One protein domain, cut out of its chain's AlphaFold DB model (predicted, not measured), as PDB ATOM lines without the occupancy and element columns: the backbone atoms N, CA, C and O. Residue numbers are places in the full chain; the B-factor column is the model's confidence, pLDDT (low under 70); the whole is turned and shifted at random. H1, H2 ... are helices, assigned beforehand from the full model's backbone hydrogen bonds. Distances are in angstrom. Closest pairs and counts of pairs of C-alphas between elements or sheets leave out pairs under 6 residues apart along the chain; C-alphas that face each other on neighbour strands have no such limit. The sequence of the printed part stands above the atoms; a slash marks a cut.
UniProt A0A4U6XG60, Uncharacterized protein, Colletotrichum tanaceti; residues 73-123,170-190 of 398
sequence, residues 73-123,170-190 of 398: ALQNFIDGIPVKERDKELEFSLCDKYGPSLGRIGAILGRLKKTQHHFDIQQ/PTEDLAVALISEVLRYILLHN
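What this domain is: This is residues 73 to 123 and 170 to 190 of the 398 residues of an uncharacterized protein of Colletotrichum tanaceti (UniProt A0A4U6XG60). Long helices H4 and H5 lie side by side; H2 and H3 pack on H4 away from H5, and H1 sits near H5's end. Residues 117 to 123 stick out. The printed part, 72 residues with five named helices, H1 to H5, is all helix and compact: radius of gyration of the C-alphas 12.5 A, spans 40 by 22 by 19 A.

Where its parts are: H1 covers residues 73 to 79, from C-alpha 73 (66.838, 22.388, -30.659), H2 83 to 86 and H3 91 to 98. H4, 100 to 123, is 35.1 A long; H5, 171 to 189, is 27.0 A, ending at C-alpha 189 (69.549, 18.196, -34.670).

How they stand to each other: H4 touches H5 at a shallow tilt of 30 degrees, opposite ways, the C-alphas of Ile 105 and Leu 178 closest at 6.0 A. H4 touches H3 with residues 100 to 107 alone, closest C-alphas Cys 95 and Gly 103, 4.0 A. In H1, H3, H4 and H5 every O i to N i+4 pair is within hydrogen-bond range.

The domain as a whole: Residues 124 to 169 are cut out; C-alphas 123 and 170 are 18.0 A apart. No printed residue is under pLDDT 70.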
ATOM      1  N   ALA A  73      66.042  23.243 -31.535       96.88
ATOM      2  CA  ALA A  73      66.838  22.388 -30.659       96.88
ATOM      3  C   ALA A  73      68.299  22.869 -30.535       96.88
ATOM      4  O   ALA A  73      68.802  23.080 -29.431       96.88
ATOM      5  N   LEU A  74      68.978  23.137 -31.655       97.06
ATOM      6  CA  LEU A  74      70.343  23.671 -31.628       97.06
ATOM      7  C   LEU A  74      70.403  25.063 -30.997       97.06
ATOM      8  O   LEU A  74      71.350  25.362 -30.271       97.06
ATOM      9  N   GLN A  75      69.384  25.895 -31.216       97.62
ATOM     10  CA  GLN A  75      69.281  27.193 -30.560       97.62
ATOM     11  C   GLN A  75      69.137  27.037 -29.037       97.62
ATOM     12  O   GLN A  75      69.863  27.694 -28.295       97.62
ATOM     13  N   ASN A  76      68.314  26.095 -28.566       97.75
ATOM     14  CA  ASN A  76      68.177  25.763 -27.145       97.75
ATOM     15  C   ASN A  76      69.497  25.263 -26.539       97.75
ATOM     16  O   ASN A  76      69.839  25.630 -25.414       97.75
ATOM     17  N   PHE A  77      70.278  24.472 -27.281       98.00
ATOM     18  CA  PHE A  77      71.627  24.096 -26.856       98.00
ATOM     19  C   PHE A  77      72.561  25.304 -26.773       98.00
ATOM     20  O   PHE A  77      73.238  25.477 -25.761       98.00
ATOM     21  N   ILE A  78      72.580  26.170 -27.788       97.75
ATOM     22  CA  ILE A  78      73.403  27.386 -27.801       97.75
ATOM     23  C   ILE A  78      73.048  28.291 -26.620       97.75
ATOM     24  O   ILE A  78      73.944  28.720 -25.890       97.75
ATOM     25  N   ASP A  79      71.766  28.523 -26.366       97.75
ATOM     26  CA  ASP A  79      71.298  29.337 -25.242       97.75
ATOM     27  C   ASP A  79      71.618  28.665 -23.900       97.75
ATOM     28  O   ASP A  79      72.078  29.320 -22.957       97.75
ATOM     29  N   GLY A  80      71.545  27.333 -23.872       97.12
ATOM     30  CA  GLY A  80      71.913  26.476 -22.756       97.12
ATOM     31  C   GLY A  80      70.957  26.576 -21.569       97.12
ATOM     32  O   GLY A  80      70.057  27.412 -21.503       97.12
ATOM     33  N   ILE A  81      71.173  25.712 -20.579       97.38
ATOM     34  CA  ILE A  81      70.373  25.719 -19.350       97.38
ATOM     35  C   ILE A  81      70.834  26.872 -18.441       97.38
ATOM     36  O   ILE A  81      72.042  27.012 -18.197       97.38
ATOM     37  N   PRO A  82      69.911  27.683 -17.881       97.19
ATOM     38  CA  PRO A  82      70.258  28.756 -16.960       97.19
ATOM     39  C   PRO A  82      71.122  28.267 -15.792       97.19
ATOM     40  O   PRO A  82      70.784  27.312 -15.096       97.19
ATOM     41  N   VAL A  83      72.214  28.985 -15.510       95.06
ATOM     42  CA  VAL A  83      73.212  28.625 -14.479       95.06
ATOM     43  C   VAL A  83      72.581  28.326 -13.112       95.06
ATOM     44  O   VAL A  83      72.997  27.400 -12.422       95.06
ATOM     45  N   LYS A  84      71.552  29.093 -12.722       94.50
ATOM     46  CA  LYS A  84      70.857  28.928 -11.434       94.50
ATOM     47  C   LYS A  84      70.188  27.564 -11.284       94.50
ATOM     48  O   LYS A  84      70.091  27.084 -10.158       94.50
ATOM     49  N   GLU A  85      69.710  27.007 -12.386       95.44
ATOM     50  CA  GLU A  85      69.004  25.731 -12.430       95.44
ATOM     51  C   GLU A  85      70.012  24.601 -12.587       95.44
ATOM     52  O   GLU A  85      70.083  23.715 -11.739       95.44
ATOM     53  N   ARG A  86      70.909  24.726 -13.574       94.62
ATOM     54  CA  ARG A  86      71.974  23.756 -13.848       94.62
ATOM     55  C   ARG A  86      72.792  23.385 -12.607       94.62
ATOM     56  O   ARG A  86      73.106  22.219 -12.392       94.62
ATOM     57  N   ASP A  87      73.166  24.369 -11.790       90.81
ATOM     58  CA  ASP A  87      74.072  24.126 -10.664       90.81
ATOM     59  C   ASP A  87      73.352  23.566  -9.419       90.81
ATOM     60  O   ASP A  87      74.013  23.051  -8.507       90.81
ATOM     61  N   LYS A  88      72.014  23.648  -9.360       89.00
ATOM     62  CA  LYS A  88      71.206  23.295  -8.178       89.00
ATOM     63  C   LYS A  88      70.326  22.070  -8.370       89.00
ATOM     64  O   LYS A  88      70.066  21.373  -7.392       89.00
ATOM     65  N   GLU A  89      69.844  21.847  -9.580       87.75
ATOM     66  CA  GLU A  89      68.881  20.795  -9.858       87.75
ATOM     67  C   GLU A  89      69.555  19.436 -10.048       87.75
ATOM     68  O   GLU A  89      70.730  19.322 -10.410       87.75
ATOM     69  N   LEU A  90      68.793  18.387  -9.745       93.44
ATOM     70  CA  LEU A  90      69.187  17.012 -10.016       93.44
ATOM     71  C   LEU A  90      69.003  16.723 -11.507       93.44
ATOM     72  O   LEU A  90      68.144  17.309 -12.160       93.44
ATOM     73  N   GLU A  91      69.788  15.787 -12.033       95.56
ATOM     74  CA  GLU A  91      69.779  15.424 -13.454       95.56
ATOM     75  C   GLU A  91      68.373  15.099 -13.974       95.56
ATOM     76  O   GLU A  91      67.972  15.633 -14.999       95.56
ATOM     77  N   PHE A  92      67.585  14.320 -13.225       96.75
ATOM     78  CA  PHE A  92      66.219  13.977 -13.634       96.75
ATOM     79  C   PHE A  92      65.313  15.214 -13.790       96.75
ATOM     80  O   PHE A  92      64.489  15.240 -14.694       96.75
ATOM     81  N   SER A  93      65.485  16.239 -12.944       97.00
ATOM     82  CA  SER A  93      64.707  17.489 -12.998       97.00
ATOM     83  C   SER A  93      65.060  18.285 -14.251       97.00
ATOM     84  O   SER A  93      64.183  18.775 -14.958       97.00
ATOM     85  N   LEU A  94      66.357  18.342 -14.575       97.12
ATOM     86  CA  LEU A  94      66.831  18.973 -15.803       97.12
ATOM     87  C   LEU A  94      66.326  18.227 -17.045       97.12
ATOM     88  O   LEU A  94      65.904  18.872 -18.000       97.12
ATOM     89  N   CYS A  95      66.332  16.893 -17.030       97.06
ATOM     90  CA  CYS A  95      65.827  16.071 -18.131       97.06
ATOM     91  C   CYS A  95      64.315  16.223 -18.347       97.06
ATOM     92  O   CYS A  95      63.882  16.298 -19.493       97.06
ATOM     93  N   ASP A  96      63.524  16.301 -17.274       97.44
ATOM     94  CA  ASP A  96      62.072  16.520 -17.353       97.44
ATOM     95  C   ASP A  96      61.744  17.889 -17.971       97.44
ATOM     96  O   ASP A  96      60.878  18.013 -18.835       97.44
ATOM     97  N   LYS A  97      62.503  18.922 -17.590       97.62
ATOM     98  CA  LYS A  97      62.258  20.301 -18.026       97.62
ATOM     99  C   LYS A  97      62.799  20.632 -19.419       97.62
ATOM    100  O   LYS A  97      62.167  21.392 -20.149       97.62
ATOM    101  N   TYR A  98      63.980  20.124 -19.766       97.19
ATOM    102  CA  TYR A  98      64.721  20.508 -20.978       97.19
ATOM    103  C   TYR A  98      64.825  19.388 -22.018       97.19
ATOM    104  O   TYR A  98      65.430  19.580 -23.074       97.19
ATOM    105  N   GLY A  99      64.248  18.223 -21.730       97.31
ATOM    106  CA  GLY A  99      64.421  17.013 -22.517       97.31
ATOM    107  C   GLY A  99      65.669  16.219 -22.106       97.31
ATOM    108  O   GLY A  99      66.593  16.758 -21.484       97.31
ATOM    109  N   PRO A 100      65.722  14.923 -22.459       96.69
ATOM    110  CA  PRO A 100      66.715  13.987 -21.935       96.69
ATOM    111  C   PRO A 100      68.154  14.386 -22.274       96.69
ATOM    112  O   PRO A 100      69.005  14.391 -21.389       96.69
ATOM    113  N   SER A 101      68.437  14.751 -23.524       96.12
ATOM    114  CA  SER A 101      69.804  15.041 -23.966       96.12
ATOM    115  C   SER A 101      70.319  16.373 -23.414       96.12
ATOM    116  O   SER A 101      71.378  16.426 -22.790       96.12
ATOM    117  N   LEU A 102      69.546  17.456 -23.557       97.19
ATOM    118  CA  LEU A 102      69.954  18.774 -23.063       97.19
ATOM    119  C   LEU A 102      70.023  18.809 -21.526       97.19
ATOM    120  O   LEU A 102      70.943  19.409 -20.965       97.19
ATOM    121  N   GLY A 103      69.104  18.114 -20.844       97.75
ATOM    122  CA  GLY A 103      69.127  17.935 -19.393       97.75
ATOM    123  C   GLY A 103      70.388  17.222 -18.897       97.75
ATOM    124  O   GLY A 103      71.031  17.712 -17.962       97.75
ATOM    125  N   ARG A 104      70.804  16.133 -19.566       97.19
ATOM    126  CA  ARG A 104      72.070  15.432 -19.280       97.19
ATOM    127  C   ARG A 104      73.289  16.320 -19.503       97.19
ATOM    128  O   ARG A 104      74.114  16.436 -18.598       97.19
ATOM    129  N   ILE A 105      73.372  17.013 -20.644       97.62
ATOM    130  CA  ILE A 105      74.450  17.977 -20.931       97.62
ATOM    131  C   ILE A 105      74.548  19.011 -19.798       97.62
ATOM    132  O   ILE A 105      75.631  19.264 -19.265       97.62
ATOM    133  N   GLY A 106      73.412  19.578 -19.376       97.25
ATOM    134  CA  GLY A 106      73.352  20.509 -18.250       97.25
ATOM    135  C   GLY A 106      73.860  19.904 -16.945       97.25
ATOM    136  O   GLY A 106      74.694  20.511 -16.269       97.25
ATOM    137  N   ALA A 107      73.398  18.704 -16.598       96.56
ATOM    138  CA  ALA A 107      73.807  18.012 -15.382       96.56
ATOM    139  C   ALA A 107      75.323  17.747 -15.351       96.56
ATOM    140  O   ALA A 107      75.975  18.021 -14.337       96.56
ATOM    141  N   ILE A 108      75.898  17.276 -16.463       95.69
ATOM    142  CA  ILE A 108      77.336  17.007 -16.591       95.69
ATOM    143  C   ILE A 108      78.139  18.311 -16.481       95.69
ATOM    144  O   ILE A 108      79.073  18.388 -15.677       95.69
ATOM    145  N   LEU A 109      77.733  19.376 -17.185       96.25
ATOM    146  CA  LEU A 109      78.355  20.705 -17.074       96.25
ATOM    147  C   LEU A 109      78.337  21.236 -15.633       96.25
ATOM    148  O   LEU A 109      79.343  21.762 -15.148       96.25
ATOM    149  N   GLY A 110      77.211  21.082 -14.929       95.50
ATOM    150  CA  GLY A 110      77.075  21.477 -13.527       95.50
ATOM    151  C   GLY A 110      78.038  20.718 -12.605       95.50
ATOM    152  O   GLY A 110      78.631  21.318 -11.705       95.50
ATOM    153  N   ARG A 111      78.245  19.413 -12.842       94.50
ATOM    154  CA  ARG A 111      79.220  18.589 -12.102       94.50
ATOM    155  C   ARG A 111      80.659  19.016 -12.397       94.50
ATOM    156  O   ARG A 111      81.400  19.300 -11.459       94.50
ATOM    157  N   LEU A 112      81.027  19.159 -13.672       92.75
ATOM    158  CA  LEU A 112      82.367  19.587 -14.093       92.75
ATOM    159  C   LEU A 112      82.767  20.938 -13.488       92.75
ATOM    160  O   LEU A 112      83.891  21.101 -13.014       92.75
ATOM    161  N   LYS A 113      81.838  21.900 -13.430       92.44
ATOM    162  CA  LYS A 113      82.090  23.204 -12.798       92.44
ATOM    163  C   LYS A 113      82.345  23.115 -11.301       92.44
ATOM    164  O   LYS A 113      83.237  23.802 -10.799       92.44
ATOM    165  N   LYS A 114      81.586  22.277 -10.586       91.25
ATOM    166  CA  LYS A 114      81.799  22.042  -9.149       91.25
ATOM    167  C   LYS A 114      83.191  21.457  -8.902       91.25
ATOM    168  O   LYS A 114      83.889  21.925  -8.003       91.25
ATOM    169  N   THR A 115      83.619  20.513  -9.740       88.94
ATOM    170  CA  THR A 115      84.953  19.905  -9.653       88.94
ATOM    171  C   THR A 115      86.067  20.902  -9.980       88.94
ATOM    172  O   THR A 115      87.038  20.997  -9.229       88.94
ATOM    173  N   GLN A 116      85.911  21.719 -11.030       86.44
ATOM    174  CA  GLN A 116      86.909  22.733 -11.389       86.44
ATOM    175  C   GLN A 116      87.096  23.776 -10.275       86.44
ATOM    176  O   GLN A 116      88.228  24.110  -9.929       86.44
ATOM    177  N   HIS A 117      86.007  24.251  -9.664       85.69
ATOM    178  CA  HIS A 117      86.083  25.218  -8.566       85.69
ATOM    179  C   HIS A 117      86.854  24.664  -7.357       85.69
ATOM    180  O   HIS A 117      87.603  25.388  -6.700       85.69
ATOM    181  N   HIS A 118      86.710  23.366  -7.073       81.81
ATOM    182  CA  HIS A 118      87.467  22.706  -6.014       81.81
ATOM    183  C   HIS A 118      88.975  22.672  -6.320       81.81
ATOM    184  O   HIS A 118      89.792  22.938  -5.438       81.81
ATOM    185  N   PHE A 119      89.344  22.418  -7.578       77.62
ATOM    186  CA  PHE A 119      90.738  22.401  -8.024       77.62
ATOM    187  C   PHE A 119      91.391  23.793  -7.979       77.62
ATOM    188  O   PHE A 119      92.505  23.939  -7.471       77.62
ATOM    189  N   ASP A 120      90.677  24.831  -8.426       77.06
ATOM    190  CA  ASP A 120      91.166  26.215  -8.393       77.06
ATOM    191  C   ASP A 120      91.435  26.693  -6.947       77.06
ATOM    192  O   ASP A 120      92.445  27.353  -6.688       77.06
ATOM    193  N   ILE A 121      90.594  26.304  -5.974       79.31
ATOM    194  CA  ILE A 121      90.815  26.606  -4.545       79.31
ATOM    195  C   ILE A 121      92.080  25.916  -4.017       79.31
ATOM    196  O   ILE A 121      92.863  26.531  -3.284       79.31
ATOM    197  N   GLN A 122      92.303  24.649  -4.376       78.25
ATOM    198  CA  GLN A 122      93.473  23.894  -3.920       78.25
ATOM    199  C   GLN A 122      94.787  24.452  -4.486       78.25
ATOM    200  O   GLN A 122      95.782  24.544  -3.759       78.25
ATOM    201  N   GLN A 123      94.799  24.886  -5.751       75.19
ATOM    202  CA  GLN A 123      95.975  25.538  -6.337       75.19
ATOM    203  C   GLN A 123      96.253  26.911  -5.715       75.19
ATOM    204  O   GLN A 123      97.402  27.221  -5.399       75.19
ATOM    205  N   PRO A 170      85.982  10.431 -12.223       79.69
ATOM    206  CA  PRO A 170      87.101  11.202 -12.728       79.69
ATOM    207  C   PRO A 170      86.608  12.363 -13.603       79.69
ATOM    208  O   PRO A 170      85.649  12.247 -14.365       79.69
ATOM    209  N   THR A 171      87.250  13.528 -13.475       81.94
ATOM    210  CA  THR A 171      86.871  14.730 -14.257       81.94
ATOM    211  C   THR A 171      86.917  14.458 -15.765       81.94
ATOM    212  O   THR A 171      86.231  15.112 -16.541       81.94
ATOM    213  N   GLU A 172      87.741  13.493 -16.147       80.62
ATOM    214  CA  GLU A 172      87.891  12.943 -17.484       80.62
ATOM    215  C   GLU A 172      86.650  12.221 -17.980       80.62
ATOM    216  O   GLU A 172      86.092  12.670 -18.969       80.62
ATOM    217  N   ASP A 173      86.155  11.214 -17.262       84.81
ATOM    218  CA  ASP A 173      84.940  10.481 -17.635       84.81
ATOM    219  C   ASP A 173      83.751  11.434 -17.811       84.81
ATOM    220  O   ASP A 173      82.936  11.291 -18.718       84.81
ATOM    221  N   LEU A 174      83.672  12.470 -16.966       89.06
ATOM    222  CA  LEU A 174      82.671  13.527 -17.109       89.06
ATOM    223  C   LEU A 174      82.899  14.402 -18.350       89.06
ATOM    224  O   LEU A 174      81.928  14.869 -18.938       89.06
ATOM    225  N   ALA A 175      84.150  14.676 -18.721       89.56
ATOM    226  CA  ALA A 175      84.472  15.424 -19.930       89.56
ATOM    227  C   ALA A 175      84.144  14.599 -21.180       89.56
ATOM    228  O   ALA A 175      83.462  15.117 -22.056       89.56
ATOM    229  N   VAL A 176      84.524  13.319 -21.223       86.25
ATOM    230  CA  VAL A 176      84.174  12.392 -22.312       86.25
ATOM    231  C   VAL A 176      82.657  12.310 -22.449       86.25
ATOM    232  O   VAL A 176      82.130  12.680 -23.492       86.25
ATOM    233  N   ALA A 177      81.938  11.998 -21.365       90.00
ATOM    234  CA  ALA A 177      80.477  11.944 -21.372       90.00
ATOM    235  C   ALA A 177      79.832  13.260 -21.847       90.00
ATOM    236  O   ALA A 177      78.827  13.239 -22.557       90.00
ATOM    237  N   LEU A 178      80.405  14.416 -21.479       93.94
ATOM    238  CA  LEU A 178      79.942  15.708 -21.982       93.94
ATOM    239  C   LEU A 178      80.103  15.806 -23.500       93.94
ATOM    240  O   LEU A 178      79.162  16.226 -24.168       93.94
ATOM    241  N   ILE A 179      81.280  15.474 -24.032       92.06
ATOM    242  CA  ILE A 179      81.549  15.559 -25.471       92.06
ATOM    243  C   ILE A 179      80.643  14.609 -26.241       92.06
ATOM    244  O   ILE A 179      80.008  15.052 -27.194       92.06
ATOM    245  N   SER A 180      80.500  13.364 -25.786       89.88
ATOM    246  CA  SER A 180      79.625  12.374 -26.415       89.88
ATOM    247  C   SER A 180      78.179  12.867 -26.490       89.88
ATOM    248  O   SER A 180      77.561  12.831 -27.552       89.88
ATOM    249  N   GLU A 181      77.629  13.391 -25.386       94.19
ATOM    250  CA  GLU A 181      76.256  13.914 -25.373       94.19
ATOM    251  C   GLU A 181      76.101  15.176 -26.234       94.19
ATOM    252  O   GLU A 181      75.086  15.339 -26.912       94.19
ATOM    253  N   VAL A 182      77.101  16.062 -26.250       95.50
ATOM    254  CA  VAL A 182      77.093  17.268 -27.093       95.50
ATOM    255  C   VAL A 182      77.130  16.908 -28.575       95.50
ATOM    256  O   VAL A 182      76.331  17.446 -29.338       95.50
ATOM    257  N   LEU A 183      78.018  16.004 -28.988       92.44
ATOM    258  CA  LEU A 183      78.124  15.565 -30.379       92.44
ATOM    259  C   LEU A 183      76.836  14.895 -30.832       92.44
ATOM    260  O   LEU A 183      76.259  15.314 -31.830       92.44
ATOM    261  N   ARG A 184      76.319  13.946 -30.043       91.19
ATOM    262  CA  ARG A 184      75.044  13.283 -30.327       91.19
ATOM    263  C   ARG A 184      73.903  14.286 -30.476       91.19
ATOM    264  O   ARG A 184      73.121  14.184 -31.415       91.19
ATOM    265  N   TYR A 185      73.817  15.270 -29.577       95.44
ATOM    266  CA  TYR A 185      72.797  16.313 -29.657       95.44
ATOM    267  C   TYR A 185      72.916  17.139 -30.936       95.44
ATOM    268  O   TYR A 185      71.912  17.407 -31.592       95.44
ATOM    269  N   ILE A 186      74.135  17.556 -31.291       94.38
ATOM    270  CA  ILE A 186      74.355  18.379 -32.478       94.38
ATOM    271  C   ILE A 186      74.028  17.581 -33.738       94.38
ATOM    272  O   ILE A 186      73.250  18.065 -34.553       94.38
ATOM    273  N   LEU A 187      74.558  16.365 -33.869       90.00
ATOM    274  CA  LEU A 187      74.357  15.507 -35.037       90.00
ATOM    275  C   LEU A 187      72.874  15.178 -35.251       90.00
ATOM    276  O   LEU A 187      72.367  15.350 -36.355       90.00
ATOM    277  N   LEU A 188      72.145  14.839 -34.181       91.31
ATOM    278  CA  LEU A 188      70.708  14.550 -34.247       91.31
ATOM    279  C   LEU A 188      69.870  15.752 -34.717       91.31
ATOM    280  O   LEU A 188      68.804  15.583 -35.306       91.31
ATOM    281  N   HIS A 189      70.322  16.975 -34.435       93.88
ATOM    282  CA  HIS A 189      69.549  18.196 -34.670       93.88
ATOM    283  C   HIS A 189      70.129  19.115 -35.752       93.88
ATOM    284  O   HIS A 189      69.553  20.175 -36.005       93.88
ATOM    285  N   ASN A 190      71.226  18.734 -36.415       89.19
ATOM    286  CA  ASN A 190      71.825  19.519 -37.498       89.19
ATOM    287  C   ASN A 190      70.960  19.518 -38.773       89.19
ATOM    288  O   ASN A 190      71.159  20.352 -39.651       89.19
TER     289      ASN A 190